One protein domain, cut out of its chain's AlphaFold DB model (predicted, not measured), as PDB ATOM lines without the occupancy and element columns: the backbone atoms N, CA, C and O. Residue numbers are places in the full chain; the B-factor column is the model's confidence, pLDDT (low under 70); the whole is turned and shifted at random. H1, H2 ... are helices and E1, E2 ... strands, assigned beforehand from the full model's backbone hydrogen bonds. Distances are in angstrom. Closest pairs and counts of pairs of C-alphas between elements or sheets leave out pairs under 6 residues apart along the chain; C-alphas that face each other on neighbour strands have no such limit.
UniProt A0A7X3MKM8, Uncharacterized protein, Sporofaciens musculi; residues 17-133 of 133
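Overview. This is residues 17 to 133 of the 133 residues of an uncharacterized protein of Sporofaciens musculi (UniProt A0A7X3MKM8). A small wall of three parallel strands has helix H4 packed slantwise over one face, with H1 crossing H4 beside it and reaching out to one end of the long axis. Beyond the opposite face, farther off, H2 crosses H6, which folds back on H5 as a small hairpin at the other end, while H3 lies out to the side near H2. The printed part has 117 residues with six named helices and three named strands, in the order H1 E1 H2 E2 H3 H4 E3 H5 H6; the sheet order is E2, E1, E3, and the class is mixed, helices and strands. The whole is compact, with a radius of gyration of the C-alphas of 14.4 A and spans of 45 by 34 by 23 A.

Along the chain. In the sheet, E1 is residues 32 to 36, 12.6 A from first to last C-alpha, E2 is residues 58 to 62, 12.8 A, and E3 is residues 101 to 104. C-alpha 32 stands at (-40.958, 46.062, -13.241). H4 is residues 82 to 92, 15.5 A long, and H1 is residues 17 to 28, 17.1 A long, beginning at C-alpha 17 (-34.124, 39.347, -34.400). H2 is residues 44 to 53, 14.5 A long. H6 is residues 124 to 132, 12.2 A long, ending at C-alpha 132 (-39.770, 48.952, -4.641). H3 is residues 67 to 72 and H5 is residues 113 to 118.

Arrangement. E1 is the inner strand, and E2 and E3 are edge strands. E2 and E1 are parallel at 14 degrees, with N 34 and O 59 2.7 A apart, within hydrogen-bond range. E1 and E3 are parallel at 26 degrees, with N 35 and O 102 2.8 A apart, also within range. E1, H2, E2 form a strand-helix-strand unit, two parallel neighbour strands with a helix between, and its crossover is right-handed. E2, H3, H4, E3 form a split unit, with E1 between its strands in the sheet, and its crossover is right-handed too. H4 is on the sheet at a height of 9.9 A, over E2, E1 and, only just, with 3 C-alphas, E3; it runs slantwise to the strands, at 57 degrees to E1 on the local plane. H1 touches H4 with residues 19 to 23 alone, the closest C-alphas being those of Ile 20 and Asn 87, 6.8 A apart, at a steep tilt of 61 degrees, the same way. H1 only grazes the sheet with residues 26 to 27, and H6 only grazes it with residues 131 to 132. H2 is not on the sheet; it touches H6 at a steep tilt of 49 degrees, the same way, the closest C-alphas being those of Phe 46 and Phe 128, 6.5 A apart. H5 and H6 are a helical hairpin and only just touch, with 3 pairs of C-alphas within 8 A, the closest those of Ile 117 and Glu 124, 6.3 A apart. H3 is close to but not clearly touching H2, the closest C-alphas being those of Glu 44 and Ile 69, 6.1 A apart. In H1, H2, H4, H5 and H6 every O i to N i+4 pair is within hydrogen-bond range; in H3 it is 1 of 2.

Size, cuts and confidence. The two C-alphas farthest apart, those of Glu 18 and Gly 120, are 45.5 A apart. The printed part has no cut, and no link between named elements is long. The mean pLDDT of the printed part is 74.3; 32 residues are under 70, among them residues 63 to 71, 73 to 80 and 105 to 111.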
ATOM      1  N   ARG A  17     -32.746  38.816 -34.316       60.97
ATOM      2  CA  ARG A  17     -34.124  39.347 -34.400       60.97
ATOM      3  C   ARG A  17     -35.115  38.514 -33.592       60.97
ATOM      4  O   ARG A  17     -35.955  39.073 -32.897       60.97
ATOM      5  N   GLU A  18     -34.985  37.193 -33.664       65.19
ATOM      6  CA  GLU A  18     -35.826  36.266 -32.908       65.19
ATOM      7  C   GLU A  18     -35.544  36.378 -31.400       65.19
ATOM      8  O   GLU A  18     -36.468  36.352 -30.589       65.19
ATOM      9  N   THR A  19     -34.279  36.593 -31.025       69.06
ATOM     10  CA  THR A  19     -33.852  36.791 -29.631       69.06
ATOM     11  C   THR A  19     -34.464  38.044 -29.000       69.06
ATOM     12  O   THR A  19     -34.940  37.992 -27.869       69.06
ATOM     13  N   ILE A  20     -34.512  39.170 -29.723       71.19
ATOM     14  CA  ILE A  20     -35.094  40.419 -29.200       71.19
ATOM     15  C   ILE A  20     -36.604  40.285 -28.970       71.19
ATOM     16  O   ILE A  20     -37.100  40.740 -27.943       71.19
ATOM     17  N   GLU A  21     -37.343  39.651 -29.883       76.88
ATOM     18  CA  GLU A  21     -38.790  39.451 -29.707       76.88
ATOM     19  C   GLU A  21     -39.108  38.504 -28.546       76.88
ATOM     20  O   GLU A  21     -40.027  38.764 -27.769       76.88
ATOM     21  N   LYS A  22     -38.298  37.458 -28.346       76.56
ATOM     22  CA  LYS A  22     -38.406  36.596 -27.161       76.56
ATOM     23  C   LYS A  22     -38.176  37.382 -25.870       76.56
ATOM     24  O   LYS A  22     -38.984  37.274 -24.951       76.56
ATOM     25  N   LEU A  23     -37.139  38.224 -25.822       75.75
ATOM     26  CA  LEU A  23     -36.863  39.099 -24.676       75.75
ATOM     27  C   LEU A  23     -37.994  40.095 -24.405       75.75
ATOM     28  O   LEU A  23     -38.345  40.325 -23.251       75.75
ATOM     29  N   ARG A  24     -38.593  40.665 -25.456       79.00
ATOM     30  CA  ARG A  24     -39.750  41.566 -25.339       79.00
ATOM     31  C   ARG A  24     -40.940  40.857 -24.706       79.00
ATOM     32  O   ARG A  24     -41.521  41.385 -23.763       79.00
ATOM     33  N   CYS A  25     -41.291  39.669 -25.198       79.62
ATOM     34  CA  CYS A  25     -42.365  38.859 -24.620       79.62
ATOM     35  C   CYS A  25     -42.078  38.509 -23.158       79.62
ATOM     36  O   CYS A  25     -42.959  38.666 -22.323       79.62
ATOM     37  N   TYR A  26     -40.840  38.128 -22.853       77.44
ATOM     38  CA  TYR A  26     -40.411  37.795 -21.502       77.44
ATOM     39  C   TYR A  26     -40.530  38.980 -20.535       77.44
ATOM     40  O   TYR A  26     -41.151  38.859 -19.486       77.44
ATOM     41  N   ILE A  27     -40.013  40.159 -20.901       78.50
ATOM     42  CA  ILE A  27     -40.091  41.370 -20.065       78.50
ATOM     43  C   ILE A  27     -41.543  41.780 -19.787       78.50
ATOM     44  O   ILE A  27     -41.835  42.268 -18.698       78.50
ATOM     45  N   ARG A  28     -42.465  41.569 -20.735       82.50
ATOM     46  CA  ARG A  28     -43.888  41.916 -20.563       82.50
ATOM     47  C   ARG A  28     -44.591  41.117 -19.465       82.50
ATOM     48  O   ARG A  28     -45.624  41.576 -18.982       82.50
ATOM     49  N   GLU A  29     -44.057  39.965 -19.070       82.12
ATOM     50  CA  GLU A  29     -44.589  39.175 -17.952       82.12
ATOM     51  C   GLU A  29     -44.313  39.827 -16.586       82.12
ATOM     52  O   GLU A  29     -44.941  39.470 -15.585       82.12
ATOM     53  N   TYR A  30     -43.398  40.799 -16.545       80.25
ATOM     54  CA  TYR A  30     -42.978  41.493 -15.336       80.25
ATOM     55  C   TYR A  30     -43.581  42.899 -15.262       80.25
ATOM     56  O   TYR A  30     -43.642  43.639 -16.251       80.25
ATOM     57  N   ASP A  31     -44.008  43.273 -14.059       81.81
ATOM     58  CA  ASP A  31     -44.498  44.614 -13.740       81.81
ATOM     59  C   ASP A  31     -43.342  45.628 -13.753       81.81
ATOM     60  O   ASP A  31     -43.506  46.750 -14.228       81.81
ATOM     61  N   SER A  32     -42.156  45.212 -13.294       82.25
ATOM     62  CA  SER A  32     -40.958  46.062 -13.241       82.25
ATOM     63  C   SER A  32     -39.689  45.262 -13.528       82.25
ATOM     64  O   SER A  32     -39.561  44.105 -13.134       82.25
ATOM     65  N   VAL A  33     -38.711  45.881 -14.180       82.19
ATOM     66  CA  VAL A  33     -37.405  45.298 -14.492       82.19
ATOM     67  C   VAL A  33     -36.312  46.236 -14.000       82.19
ATOM     68  O   VAL A  33     -36.072  47.286 -14.584       82.19
ATOM     69  N   PHE A  34     -35.616  45.859 -12.939       82.31
ATOM     70  CA  PHE A  34     -34.522  46.631 -12.366       82.31
ATOM     71  C   PHE A  34     -33.185  46.158 -12.931       82.31
ATOM     72  O   PHE A  34     -32.796  45.009 -12.742       82.31
ATOM     73  N   VAL A  35     -32.457  47.043 -13.604       80.06
ATOM     74  CA  VAL A  35     -31.103  46.774 -14.105       80.06
ATOM     75  C   VAL A  35     -30.099  47.360 -13.120       80.06
ATOM     76  O   VAL A  35     -29.901  48.571 -13.083       80.06
ATOM     77  N   LEU A  36     -29.481  46.500 -12.310       78.81
ATOM     78  CA  LEU A  36     -28.550  46.849 -11.237       78.81
ATOM     79  C   LEU A  36     -27.113  46.670 -11.728       78.81
ATOM     80  O   LEU A  36     -26.579  45.557 -11.778       78.81
ATOM     81  N   LYS A  37     -26.479  47.777 -12.116       72.44
ATOM     82  CA  LYS A  37     -25.127  47.728 -12.679       72.44
ATOM     83  C   LYS A  37     -24.058  47.587 -11.610       72.44
ATOM     84  O   LYS A  37     -23.226  46.696 -11.723       72.44
ATOM     85  N   GLU A  38     -24.064  48.462 -10.610       69.81
ATOM     86  CA  GLU A  38     -23.035  48.552  -9.569       69.81
ATOM     87  C   GLU A  38     -23.617  49.232  -8.321       69.81
ATOM     88  O   GLU A  38     -24.725  49.772  -8.360       69.81
ATOM     89  N   GLY A  39     -22.867  49.205  -7.217       72.06
ATOM     90  CA  GLY A  39     -23.180  50.009  -6.039       72.06
ATOM     91  C   GLY A  39     -24.038  49.325  -4.987       72.06
ATOM     92  O   GLY A  39     -24.169  48.096  -4.940       72.06
ATOM     93  N   ILE A  40     -24.642  50.154  -4.137       72.00
ATOM     94  CA  ILE A  40     -25.473  49.752  -2.990       72.00
ATOM     95  C   ILE A  40     -26.657  48.851  -3.382       72.00
ATOM     96  O   ILE A  40     -27.097  48.023  -2.584       72.00
ATOM     97  N   TRP A  41     -27.125  48.956  -4.630       74.44
ATOM     98  CA  TRP A  41     -28.247  48.191  -5.182       74.44
ATOM     99  C   TRP A  41     -27.931  46.699  -5.327       74.44
ATOM    100  O   TRP A  41     -28.829  45.869  -5.345       74.44
ATOM    101  N   THR A  42     -26.649  46.339  -5.399       72.81
ATOM    102  CA  THR A  42     -26.199  44.942  -5.534       72.81
ATOM    103  C   THR A  42     -25.922  44.263  -4.184       72.81
ATOM    104  O   THR A  42     -25.537  43.094  -4.137       72.81
ATOM    105  N   GLY A  43     -26.102  44.986  -3.072       74.00
ATOM    106  CA  GLY A  43     -25.800  44.517  -1.720       74.00
ATOM    107  C   GLY A  43     -26.900  43.667  -1.074       74.00
ATOM    108  O   GLY A  43     -28.064  43.704  -1.465       74.00
ATOM    109  N   GLU A  44     -26.547  42.939  -0.008       76.31
ATOM    110  CA  GLU A  44     -27.478  42.071   0.738       76.31
ATOM    111  C   GLU A  44     -28.716  42.818   1.251       76.31
ATOM    112  O   GLU A  44     -29.827  42.296   1.179       76.31
ATOM    113  N   LYS A  45     -28.535  44.047   1.748       78.75
ATOM    114  CA  LYS A  45     -29.627  44.856   2.308       78.75
ATOM    115  C   LYS A  45     -30.727  45.146   1.286       78.75
ATOM    116  O   LYS A  45     -31.902  45.169   1.652       78.75
ATOM    117  N   PHE A  46     -30.360  45.326   0.017       79.75
ATOM    118  CA  PHE A  46     -31.321  45.543  -1.058       79.75
ATOM    119  C   PHE A  46     -32.211  44.311  -1.241       79.75
ATOM    120  O   PHE A  46     -33.432  44.405  -1.128       79.75
ATOM    121  N   PHE A  47     -31.604  43.132  -1.408       76.94
ATOM    122  CA  PHE A  47     -32.340  41.870  -1.553       76.94
ATOM    123  C   PHE A  47     -33.161  41.518  -0.311       76.94
ATOM    124  O   PHE A  47     -34.278  41.019  -0.432       76.94
ATOM    125  N   GLN A  48     -32.651  41.826   0.885       78.12
ATOM    126  CA  GLN A  48     -33.407  41.673   2.125       78.12
ATOM    127  C   GLN A  48     -34.662  42.557   2.131       78.12
ATOM    128  O   GLN A  48     -35.734  42.105   2.537       78.12
ATOM    129  N   THR A  49     -34.542  43.803   1.675       78.31
ATOM    130  CA  THR A  49     -35.664  44.748   1.609       78.31
ATOM    131  C   THR A  49     -36.677  44.319   0.549       78.31
ATOM    132  O   THR A  49     -37.865  44.227   0.853       78.31
ATOM    133  N   ALA A  50     -36.212  43.929  -0.641       76.56
ATOM    134  CA  ALA A  50     -37.054  43.383  -1.705       76.56
ATOM    135  C   ALA A  50     -37.815  42.124  -1.261       76.56
ATOM    136  O   ALA A  50     -39.014  41.995  -1.497       76.56
ATOM    137  N   SER A  51     -37.155  41.229  -0.520       74.44
ATOM    138  CA  SER A  51     -37.795  40.036   0.043       74.44
ATOM    139  C   SER A  51     -38.908  40.367   1.041       74.44
ATOM    140  O   SER A  51     -39.931  39.681   1.060       74.44
ATOM    141  N   ARG A  52     -38.748  41.427   1.845       74.75
ATOM    142  CA  ARG A  52     -39.747  41.856   2.839       74.75
ATOM    143  C   ARG A  52     -40.949  42.565   2.222       74.75
ATOM    144  O   ARG A  52     -42.048  42.430   2.748       74.75
ATOM    145  N   GLN A  53     -40.748  43.317   1.142       70.56
ATOM    146  CA  GLN A  53     -41.797  44.153   0.548       70.56
ATOM    147  C   GLN A  53     -42.746  43.399  -0.390       70.56
ATOM    148  O   GLN A  53     -43.704  43.985  -0.880       70.56
ATOM    149  N   ASN A  54     -42.541  42.088  -0.588       64.06
ATOM    150  CA  ASN A  54     -43.358  41.245  -1.467       64.06
ATOM    151  C   ASN A  54     -43.588  41.908  -2.833       64.06
ATOM    152  O   ASN A  54     -44.712  41.972  -3.337       64.06
ATOM    153  N   VAL A  55     -42.493  42.439  -3.385       64.50
ATOM    154  CA  VAL A  55     -42.458  43.092  -4.691       64.50
ATOM    155  C   VAL A  55     -43.120  42.136  -5.687       64.50
ATOM    156  O   VAL A  55     -42.826  40.929  -5.672       64.50
ATOM    157  N   LYS A  56     -44.077  42.649  -6.475       63.56
ATOM    158  CA  LYS A  56     -44.820  41.889  -7.501       63.56
ATOM    159  C   LYS A  56     -43.855  41.340  -8.563       63.56
ATOM    160  O   LYS A  56     -42.656  41.332  -8.334       63.56
ATOM    161  N   SER A  57     -44.330  40.769  -9.671       71.75
ATOM    162  CA  SER A  57     -43.493  40.140 -10.712       71.75
ATOM    163  C   SER A  57     -42.383  41.080 -11.217       71.75
ATOM    164  O   SER A  57     -42.529  41.731 -12.242       71.75
ATOM    165  N   SER A  58     -41.252  41.141 -10.514       72.44
ATOM    166  CA  SER A  58     -40.154  42.057 -10.795       72.44
ATOM    167  C   SER A  58     -38.900  41.290 -11.159       72.44
ATOM    168  O   SER A  58     -38.506  40.345 -10.483       72.44
ATOM    169  N   LEU A  59     -38.263  41.714 -12.240       76.44
ATOM    170  CA  LEU A  59     -37.031  41.136 -12.755       76.44
ATOM    171  C   LEU A  59     -35.840  41.969 -12.265       76.44
ATOM    172  O   LEU A  59     -35.875  43.187 -12.387       76.44
ATOM    173  N   PHE A  60     -34.779  41.349 -11.739       75.94
ATOM    174  CA  PHE A  60     -33.584  42.064 -11.262       75.94
ATOM    175  C   PHE A  60     -32.333  41.602 -12.006       75.94
ATOM    176  O   PHE A  60     -31.768  40.554 -11.714       75.94
ATOM    177  N   LEU A  61     -31.858  42.416 -12.939       75.12
ATOM    178  CA  LEU A  61     -30.687  42.128 -13.756       75.12
ATOM    179  C   LEU A  61     -29.433  42.646 -13.060       75.12
ATOM    180  O   LEU A  61     -29.219  43.851 -12.987       75.12
ATOM    181  N   VAL A  62     -28.604  41.735 -12.558       73.12
ATOM    182  CA  VAL A  62     -27.401  42.063 -11.780       73.12
ATOM    183  C   VAL A  62     -26.172  41.588 -12.530       73.12
ATOM    184  O   VAL A  62     -26.064  40.410 -12.840       73.12
ATOM    185  N   THR A  63     -25.230  42.484 -12.813       66.56
ATOM    186  CA  THR A  63     -24.022  42.186 -13.612       66.56
ATOM    187  C   THR A  63     -23.012  41.278 -12.900       66.56
ATOM    188  O   THR A  63     -22.263  40.563 -13.566       66.56
ATOM    189  N   LYS A  64     -22.970  41.301 -11.561       65.81
ATOM    190  CA  LYS A  64     -22.060  40.502 -10.718       65.81
ATOM    191  C   LYS A  64     -22.735  40.084  -9.410       65.81
ATOM    192  O   LYS A  64     -22.472  40.679  -8.362       65.81
ATOM    193  N   PRO A  65     -23.628  39.091  -9.439       63.50
ATOM    194  CA  PRO A  65     -24.282  38.649  -8.224       63.50
ATOM    195  C   PRO A  65     -23.309  37.961  -7.261       63.50
ATOM    196  O   PRO A  65     -22.447  37.172  -7.651       63.50
ATOM    197  N   ARG A  66     -23.503  38.209  -5.966       65.88
ATOM    198  CA  ARG A  66     -22.892  37.430  -4.886       65.88
ATOM    199  C   ARG A  66     -23.743  36.190  -4.613       65.88
ATOM    200  O   ARG A  66     -24.791  36.286  -3.980       65.88
ATOM    201  N   ALA A  67     -23.328  35.039  -5.145       63.97
ATOM    202  CA  ALA A  67     -24.096  33.787  -5.106       63.97
ATOM    203  C   ALA A  67     -24.512  33.350  -3.684       63.97
ATOM    204  O   ALA A  67     -25.585  32.780  -3.500       63.97
ATOM    205  N   ASP A  68     -23.694  33.673  -2.683       68.31
ATOM    206  CA  ASP A  68     -23.931  33.444  -1.255       68.31
ATOM    207  C   ASP A  68     -25.144  34.216  -0.713       68.31
ATOM    208  O   ASP A  68     -25.927  33.684   0.075       68.31
ATOM    209  N   ILE A  69     -25.345  35.450  -1.177       65.69
ATOM    210  CA  ILE A  69     -26.477  36.294  -0.778       65.69
ATOM    211  C   ILE A  69     -27.776  35.747  -1.377       65.69
ATOM    212  O   ILE A  69     -28.813  35.740  -0.723       65.69
ATOM    213  N   LEU A  70     -27.727  35.252  -2.611       65.38
ATOM    214  CA  LEU A  70     -28.919  34.882  -3.376       65.38
ATOM    215  C   LEU A  70     -29.579  33.591  -2.889       65.38
ATOM    216  O   LEU A  70     -30.806  33.517  -2.808       65.38
ATOM    217  N   GLN A  71     -28.775  32.594  -2.509       66.19
ATOM    218  CA  GLN A  71     -29.285  31.330  -1.965       66.19
ATOM    219  C   GLN A  71     -30.066  31.537  -0.659       66.19
ATOM    220  O   GLN A  71     -31.010  30.806  -0.372       66.19
ATOM    221  N   LYS A  72     -29.713  32.572   0.112       70.94
ATOM    222  CA  LYS A  72     -30.322  32.883   1.410       70.94
ATOM    223  C   LYS A  72     -31.778  33.350   1.309       70.94
ATOM    224  O   LYS A  72     -32.534  33.155   2.256       70.94
ATOM    225  N   TYR A  73     -32.179  33.943   0.183       68.88
ATOM    226  CA  TYR A  73     -33.502  34.563   0.017       68.88
ATOM    227  C   TYR A  73     -34.454  33.764  -0.896       68.88
ATOM    228  O   TYR A  73     -35.458  34.309  -1.351       68.88
ATOM    229  N   ASN A  74     -34.162  32.475  -1.135       64.00
ATOM    230  CA  ASN A  74     -34.959  31.544  -1.956       64.00
ATOM    231  C   ASN A  74     -35.371  32.134  -3.315       64.00
ATOM    232  O   ASN A  74     -36.533  32.121  -3.724       64.00
ATOM    233  N   VAL A  75     -34.383  32.719  -3.973       67.06
ATOM    234  CA  VAL A  75     -34.527  33.436  -5.225       67.06
ATOM    235  C   VAL A  75     -34.375  32.474  -6.410       67.06
ATOM    236  O   VAL A  75     -33.405  31.723  -6.473       67.06
ATOM    237  N   GLU A  76     -35.304  32.517  -7.370       65.62
ATOM    238  CA  GLU A  76     -35.174  31.801  -8.651       65.62
ATOM    239  C   GLU A  76     -34.155  32.503  -9.553       65.62
ATOM    240  O   GLU A  76     -34.442  33.564 -10.097       65.62
ATOM    241  N   ILE A  77     -32.976  31.905  -9.709       66.81
ATOM    242  CA  ILE A  77     -31.878  32.441 -10.519       66.81
ATOM    243  C   ILE A  77     -31.975  31.880 -11.943       66.81
ATOM    244  O   ILE A  77     -31.994  30.663 -12.119       66.81
ATOM    245  N   GLN A  78     -31.978  32.756 -12.952       68.56
ATOM    246  CA  GLN A  78     -31.852  32.371 -14.360       68.56
ATOM    247  C   GLN A  78     -30.706  33.135 -15.001       68.56
ATOM    248  O   GLN A  78     -30.693  34.365 -15.021       68.56
ATOM    249  N   GLU A  79     -29.781  32.378 -15.574       66.38
ATOM    250  CA  GLU A  79     -28.665  32.922 -16.330       66.38
ATOM    251  C   GLU A  79     -29.150  33.427 -17.698       66.38
ATOM    252  O   GLU A  79     -29.925  32.752 -18.377       66.38
ATOM    253  N   ILE A  80     -28.679  34.609 -18.102       69.31
ATOM    254  CA  ILE A  80     -28.828  35.140 -19.466       69.31
ATOM    255  C   ILE A  80     -27.432  35.443 -20.024       69.31
ATOM    256  O   ILE A  80     -26.456  35.485 -19.282       69.31
ATOM    257  N   SER A  81     -27.308  35.637 -21.324       72.25
ATOM    258  CA  SER A  81     -26.064  36.013 -21.999       72.25
ATOM    259  C   SER A  81     -25.790  37.519 -21.924       72.25
ATOM    260  O   SER A  81     -26.686  38.332 -21.676       72.25
ATOM    261  N   TYR A  82     -24.537  37.919 -22.164       73.69
ATOM    262  CA  TYR A  82     -24.182  39.345 -22.237       73.69
ATOM    263  C   TYR A  82     -24.919  40.073 -23.363       73.69
ATOM    264  O   TYR A  82     -25.314  41.227 -23.206       73.69
ATOM    265  N   GLU A  83     -25.166  39.396 -24.485       74.12
ATOM    266  CA  GLU A  83     -25.953  39.966 -25.574       74.12
ATOM    267  C   GLU A  83     -27.410  40.202 -25.162       74.12
ATOM    268  O   GLU A  83     -27.958  41.267 -25.454       74.12
ATOM    269  N   GLU A  84     -28.031  39.257 -24.454       74.12
ATOM    270  CA  GLU A  84     -29.377  39.444 -23.909       74.12
ATOM    271  C   GLU A  84     -29.413  40.626 -22.945       74.12
ATOM    272  O   GLU A  84     -30.256  41.504 -23.109       74.12
ATOM    273  N   TYR A  85     -28.447  40.725 -22.029       76.38
ATOM    274  CA  TYR A  85     -28.300  41.885 -21.150       76.38
ATOM    275  C   TYR A  85     -28.220  43.203 -21.944       76.38
ATOM    276  O   TYR A  85     -28.995  44.130 -21.695       76.38
ATOM    277  N   CYS A  86     -27.344  43.281 -22.953       77.25
ATOM    278  CA  CYS A  86     -27.222  44.464 -23.805       77.25
ATOM    279  C   CYS A  86     -28.515  44.768 -24.572       77.25
ATOM    280  O   CYS A  86     -28.818  45.930 -24.837       77.25
ATOM    281  N   ASN A  87     -29.280  43.751 -24.965       79.38
ATOM    282  CA  ASN A  87     -30.551  43.939 -25.652       79.38
ATOM    283  C   ASN A  87     -31.641  44.443 -24.703       79.38
ATOM    284  O   ASN A  87     -32.403  45.319 -25.100       79.38
ATOM    285  N   ILE A  88     -31.678  43.983 -23.452       78.50
ATOM    286  CA  ILE A  88     -32.583  44.531 -22.432       78.50
ATOM    287  C   ILE A  88     -32.234  45.992 -22.135       78.50
ATOM    288  O   ILE A  88     -33.116  46.847 -22.082       78.50
ATOM    289  N   GLU A  89     -30.945  46.314 -22.036       76.38
ATOM    290  CA  GLU A  89     -30.502  47.700 -21.901       76.38
ATOM    291  C   GLU A  89     -30.910  48.553 -23.116       76.38
ATOM    292  O   GLU A  89     -31.338  49.690 -22.957       76.38
ATOM    293  N   LYS A  90     -30.866  48.015 -24.341       80.62
ATOM    294  CA  LYS A  90     -31.406  48.721 -25.518       80.62
ATOM    295  C   LYS A  90     -32.916  48.932 -25.428       80.62
ATOM    296  O   LYS A  90     -33.385  49.975 -25.874       80.62
ATOM    297  N   LEU A  91     -33.667  47.979 -24.868       79.81
ATOM    298  CA  LEU A  91     -35.115  48.112 -24.673       79.81
ATOM    299  C   LEU A  91     -35.459  49.238 -23.693       79.81
ATOM    300  O   LEU A  91     -36.455  49.919 -23.918       79.81
ATOM    301  N   TYR A  92     -34.619  49.508 -22.689       78.00
ATOM    302  CA  TYR A  92     -34.776  50.684 -21.820       78.00
ATOM    303  C   TYR A  92     -34.801  51.999 -22.612       78.00
ATOM    304  O   TYR A  92     -35.596  52.888 -22.327       78.00
ATOM    305  N   TYR A  93     -33.979  52.114 -23.660       75.69
ATOM    306  CA  TYR A  93     -33.962  53.295 -24.531       75.69
ATOM    307  C   TYR A  93     -35.137  53.348 -25.522       75.69
ATOM    308  O   TYR A  93     -35.199  54.253 -26.357       75.69
ATOM    309  N   THR A  94     -36.072  52.397 -25.455       77.50
ATOM    310  CA  THR A  94     -37.308  52.420 -26.241       77.50
ATOM    311  C   THR A  94     -38.479  52.888 -25.381       77.50
ATOM    312  O   THR A  94     -38.630  52.469 -24.238       77.50
ATOM    313  N   TYR A  95     -39.358  53.715 -25.957       73.75
ATOM    314  CA  TYR A  95     -40.580  54.188 -25.287       73.75
ATOM    315  C   TYR A  95     -41.523  53.060 -24.840       73.75
ATOM    316  O   TYR A  95     -42.378  53.275 -23.995       73.75
ATOM    317  N   GLU A  96     -41.395  51.865 -25.417       79.38
ATOM    318  CA  GLU A  96     -42.277  50.730 -25.140       79.38
ATOM    319  C   GLU A  96     -42.087  50.130 -23.744       79.38
ATOM    320  O   GLU A  96     -43.005  49.500 -23.230       79.38
ATOM    321  N   PHE A  97     -40.908  50.308 -23.144       79.31
ATOM    322  CA  PHE A  97     -40.556  49.688 -21.865       79.31
ATOM    323  C   PHE A  97     -40.035  50.689 -20.830       79.31
ATOM    324  O   PHE A  97     -39.536  50.284 -19.780       79.31
ATOM    325  N   SER A  98     -40.140  51.993 -21.100       75.69
ATOM    326  CA  SER A  98     -39.649  53.044 -20.200       75.69
ATOM    327  C   SER A  98     -40.423  53.138 -18.881       75.69
ATOM    328  O   SER A  98     -39.909  53.677 -17.910       75.69
ATOM    329  N   ASP A  99     -41.661  52.640 -18.847       80.50
ATOM    330  CA  ASP A  99     -42.508  52.557 -17.652       80.50
ATOM    331  C   ASP A  99     -42.187  51.340 -16.769       80.50
ATOM    332  O   ASP A  99     -42.595  51.305 -15.612       80.50
ATOM    333  N   ARG A 100     -41.456  50.357 -17.308       81.88
ATOM    334  CA  ARG A 100     -41.161  49.081 -16.638       81.88
ATOM    335  C   ARG A 100     -39.692  48.907 -16.307       81.88
ATOM    336  O   ARG A 100     -39.373  48.306 -15.287       81.88
ATOM    337  N   ILE A 101     -38.789  49.353 -17.180       81.69
ATOM    338  CA  ILE A 101     -37.352  49.154 -16.995       81.69
ATOM    339  C   ILE A 101     -36.771  50.324 -16.201       81.69
ATOM    340  O   ILE A 101     -36.770  51.467 -16.651       81.69
ATOM    341  N   HIS A 102     -36.204  50.015 -15.042       82.44
ATOM    342  CA  HIS A 102     -35.532  50.952 -14.157       82.44
ATOM    343  C   HIS A 102     -34.031  50.671 -14.170       82.44
ATOM    344  O   HIS A 102     -33.560  49.666 -13.630       82.44
ATOM    345  N   LEU A 103     -33.260  51.559 -14.795       78.44
ATOM    346  CA  LEU A 103     -31.805  51.461 -14.818       78.44
ATOM    347  C   LEU A 103     -31.218  52.101 -13.556       78.44
ATOM    348  O   LEU A 103     -31.279  53.317 -13.384       78.44
ATOM    349  N   LEU A 104     -30.615  51.284 -12.693       77.75
ATOM    350  CA  LEU A 104     -29.932  51.734 -11.486       77.75
ATOM    351  C   LEU A 104     -28.428  51.621 -11.665       77.75
ATOM    352  O   LEU A 104     -27.842  50.534 -11.687       77.75
ATOM    353  N   ALA A 105     -27.803  52.783 -11.785       68.12
ATOM    354  CA  ALA A 105     -26.370  52.890 -11.891       68.12
ATOM    355  C   ALA A 105     -25.859  54.064 -11.060       68.12
ATOM    356  O   ALA A 105     -26.474  55.127 -11.026       68.12
ATOM    357  N   ASP A 106     -24.698  53.885 -10.438       62.97
ATOM    358  CA  ASP A 106     -24.040  54.900  -9.605       62.97
ATOM    359  C   ASP A 106     -23.363  56.019 -10.419       62.97
ATOM    360  O   ASP A 106     -22.530  56.769  -9.913       62.97
ATOM    361  N   HIS A 107     -23.691  56.154 -11.704       55.97
ATOM    362  CA  HIS A 107     -23.094  57.178 -12.549       55.97
ATOM    363  C   HIS A 107     -23.525  58.586 -12.101       55.97
ATOM    364  O   HIS A 107     -24.612  58.779 -11.564       55.97
ATOM    365  N   ILE A 108     -22.662  59.565 -12.394       50.75
ATOM    366  CA  ILE A 108     -22.666  60.992 -12.014       50.75
ATOM    367  C   ILE A 108     -23.854  61.765 -12.643       50.75
ATOM    368  O   ILE A 108     -23.690  62.799 -13.285       50.75
ATOM    369  N   GLN A 109     -25.077  61.255 -12.536       56.00
ATOM    370  CA  GLN A 109     -26.292  61.987 -12.873       56.00
ATOM    371  C   GLN A 109     -26.846  62.603 -11.594       56.00
ATOM    372  O   GLN A 109     -27.372  61.910 -10.723       56.00
ATOM    373  N   TYR A 110     -26.698  63.922 -11.475       52.75
ATOM    374  CA  TYR A 110     -27.314  64.698 -10.400       52.75
ATOM    375  C   TYR A 110     -28.817  64.384 -10.325       52.75
ATOM    376  O   TYR A 110     -29.512  64.446 -11.336       52.75
ATOM    377  N   GLY A 111     -29.301  64.031  -9.130       61.53
ATOM    378  CA  GLY A 111     -30.700  63.647  -8.888       61.53
ATOM    379  C   GLY A 111     -30.987  62.139  -8.824       61.53
ATOM    380  O   GLY A 111     -32.143  61.762  -8.653       61.53
ATOM    381  N   SER A 112     -29.982  61.264  -8.931       73.88
ATOM    382  CA  SER A 112     -30.166  59.827  -8.666       73.88
ATOM    383  C   SER A 112     -30.471  59.533  -7.185       73.88
ATOM    384  O   SER A 112     -30.014  60.245  -6.286       73.88
ATOM    385  N   LEU A 113     -31.174  58.425  -6.906       77.81
ATOM    386  CA  LEU A 113     -31.377  57.935  -5.531       77.81
ATOM    387  C   LEU A 113     -30.049  57.690  -4.798       77.81
ATOM    388  O   LEU A 113     -29.939  57.990  -3.612       77.81
ATOM    389  N   SER A 114     -29.016  57.230  -5.509       76.75
ATOM    390  CA  SER A 114     -27.675  57.048  -4.940       76.75
ATOM    391  C   SER A 114     -27.048  58.365  -4.465       76.75
ATOM    392  O   SER A 114     -26.371  58.383  -3.435       76.75
ATOM    393  N   ASN A 115     -27.329  59.485  -5.139       78.12
ATOM    394  CA  ASN A 115     -26.866  60.805  -4.714       78.12
ATOM    395  C   ASN A 115     -27.584  61.296  -3.452       78.12
ATOM    396  O   ASN A 115     -26.942  61.880  -2.580       78.12
ATOM    397  N   TYR A 116     -28.886  61.030  -3.312       83.06
ATOM    398  CA  TYR A 116     -29.627  61.372  -2.094       83.06
ATOM    399  C   TYR A 116     -29.142  60.574  -0.879       83.06
ATOM    400  O   TYR A 116     -29.029  61.136   0.209       83.06
ATOM    401  N   ILE A 117     -28.777  59.306  -1.075       83.31
ATOM    402  CA  ILE A 117     -28.183  58.478  -0.020       83.31
ATOM    403  C   ILE A 117     -26.793  58.994   0.353       83.31
ATOM    404  O   ILE A 117     -26.510  59.234   1.524       83.31
ATOM    405  N   SER A 118     -25.939  59.242  -0.645       81.56
ATOM    406  CA  SER A 118     -24.572  59.734  -0.420       81.56
ATOM    407  C   SER A 118     -24.546  61.109   0.257       81.56
ATOM    408  O   SER A 118     -23.660  61.393   1.058       81.56
ATOM    409  N   GLY A 119     -25.529  61.959  -0.049       82.88
ATOM    410  CA  GLY A 119     -25.714  63.269   0.574       82.88
ATOM    411  C   GLY A 119     -26.383  63.237   1.952       82.88
ATOM    412  O   GLY A 119     -26.561  64.298   2.545       82.88
ATOM    413  N   GLY A 120     -26.775  62.061   2.461       82.25
ATOM    414  CA  GLY A 120     -27.447  61.906   3.755       82.25
ATOM    415  C   GLY A 120     -28.904  62.385   3.782       82.25
ATOM    416  O   GLY A 120     -29.460  62.569   4.861       82.25
ATOM    417  N   LEU A 121     -29.516  62.609   2.614       86.88
ATOM    418  CA  LEU A 121     -30.917  63.026   2.479       86.88
ATOM    419  C   LEU A 121     -31.894  61.848   2.567       86.88
ATOM    420  O   LEU A 121     -33.044  62.051   2.942       86.88
ATOM    421  N   LEU A 122     -31.443  60.643   2.216       85.81
ATOM    422  CA  LEU A 122     -32.189  59.395   2.372       85.81
ATOM    423  C   LEU A 122     -31.302  58.340   3.025       85.81
ATOM    424  O   LEU A 122     -30.104  58.260   2.752       85.81
ATOM    425  N   THR A 123     -31.897  57.483   3.841       86.31
ATOM    426  CA  THR A 123     -31.268  56.220   4.230       86.31
ATOM    427  C   THR A 123     -31.346  55.207   3.084       86.31
ATOM    428  O   THR A 123     -32.196  55.303   2.197       86.31
ATOM    429  N   GLU A 124     -30.472  54.193   3.105       83.81
ATOM    430  CA  GLU A 124     -30.551  53.065   2.162       83.81
ATOM    431  C   GLU A 124     -31.942  52.409   2.195       83.81
ATOM    432  O   GLU A 124     -32.515  52.116   1.154       83.81
ATOM    433  N   GLU A 125     -32.517  52.237   3.387       81.88
ATOM    434  CA  GLU A 125     -33.820  51.599   3.597       81.88
ATOM    435  C   GLU A 125     -34.971  52.402   2.977       81.88
ATOM    436  O   GLU A 125     -35.830  51.828   2.304       81.88
ATOM    437  N   GLU A 126     -34.969  53.726   3.150       83.31
ATOM    438  CA  GLU A 126     -35.963  54.619   2.543       83.31
ATOM    439  C   GLU A 126     -35.849  54.636   1.022       83.31
ATOM    440  O   GLU A 126     -36.860  54.569   0.326       83.31
ATOM    441  N   ALA A 127     -34.627  54.679   0.489       84.38
ATOM    442  CA  ALA A 127     -34.413  54.662  -0.950       84.38
ATOM    443  C   ALA A 127     -34.805  53.319  -1.580       84.38
ATOM    444  O   ALA A 127     -35.402  53.295  -2.656       84.38
ATOM    445  N   PHE A 128     -34.511  52.202  -0.907       83.56
ATOM    446  CA  PHE A 128     -34.945  50.877  -1.345       83.56
ATOM    447  C   PHE A 128     -36.466  50.766  -1.312       83.56
ATOM    448  O   PHE A 128     -37.052  50.282  -2.273       83.56
ATOM    449  N   GLY A 129     -37.116  51.259  -0.255       78.38
ATOM    450  CA  GLY A 129     -38.573  51.274  -0.183       78.38
ATOM    451  C   GLY A 129     -39.223  52.148  -1.248       78.38
ATOM    452  O   GLY A 129     -40.175  51.711  -1.875       78.38
ATOM    453  N   ALA A 130     -38.686  53.339  -1.510       81.12
ATOM    454  CA  ALA A 130     -39.203  54.226  -2.551       81.12
ATOM    455  C   ALA A 130     -39.089  53.624  -3.960       81.12
ATOM    456  O   ALA A 130     -39.934  53.886  -4.807       81.12
ATOM    457  N   LEU A 131     -38.044  52.833  -4.212       78.69
ATOM    458  CA  LEU A 131     -37.832  52.165  -5.494       78.69
ATOM    459  C   LEU A 131     -38.759  50.953  -5.698       78.69
ATOM    460  O   LEU A 131     -39.108  50.633  -6.830       78.69
ATOM    461  N   LEU A 132     -39.078  50.244  -4.615       72.88
ATOM    462  CA  LEU A 132     -39.770  48.952  -4.641       72.88
ATOM    463  C   LEU A 132     -41.283  49.048  -4.350       72.88
ATOM    464  O   LEU A 132     -41.956  48.014  -4.368       72.88
ATOM    465  N   LEU A 133     -41.788  50.259  -4.072       65.38
ATOM    466  CA  LEU A 133     -43.204  50.622  -3.888       65.38
ATOM    467  C   LEU A 133     -43.985  50.613  -5.210       65.38
ATOM    468  O   LEU A 133     -45.129  50.101  -5.190       65.38
TER     469      LEU A 133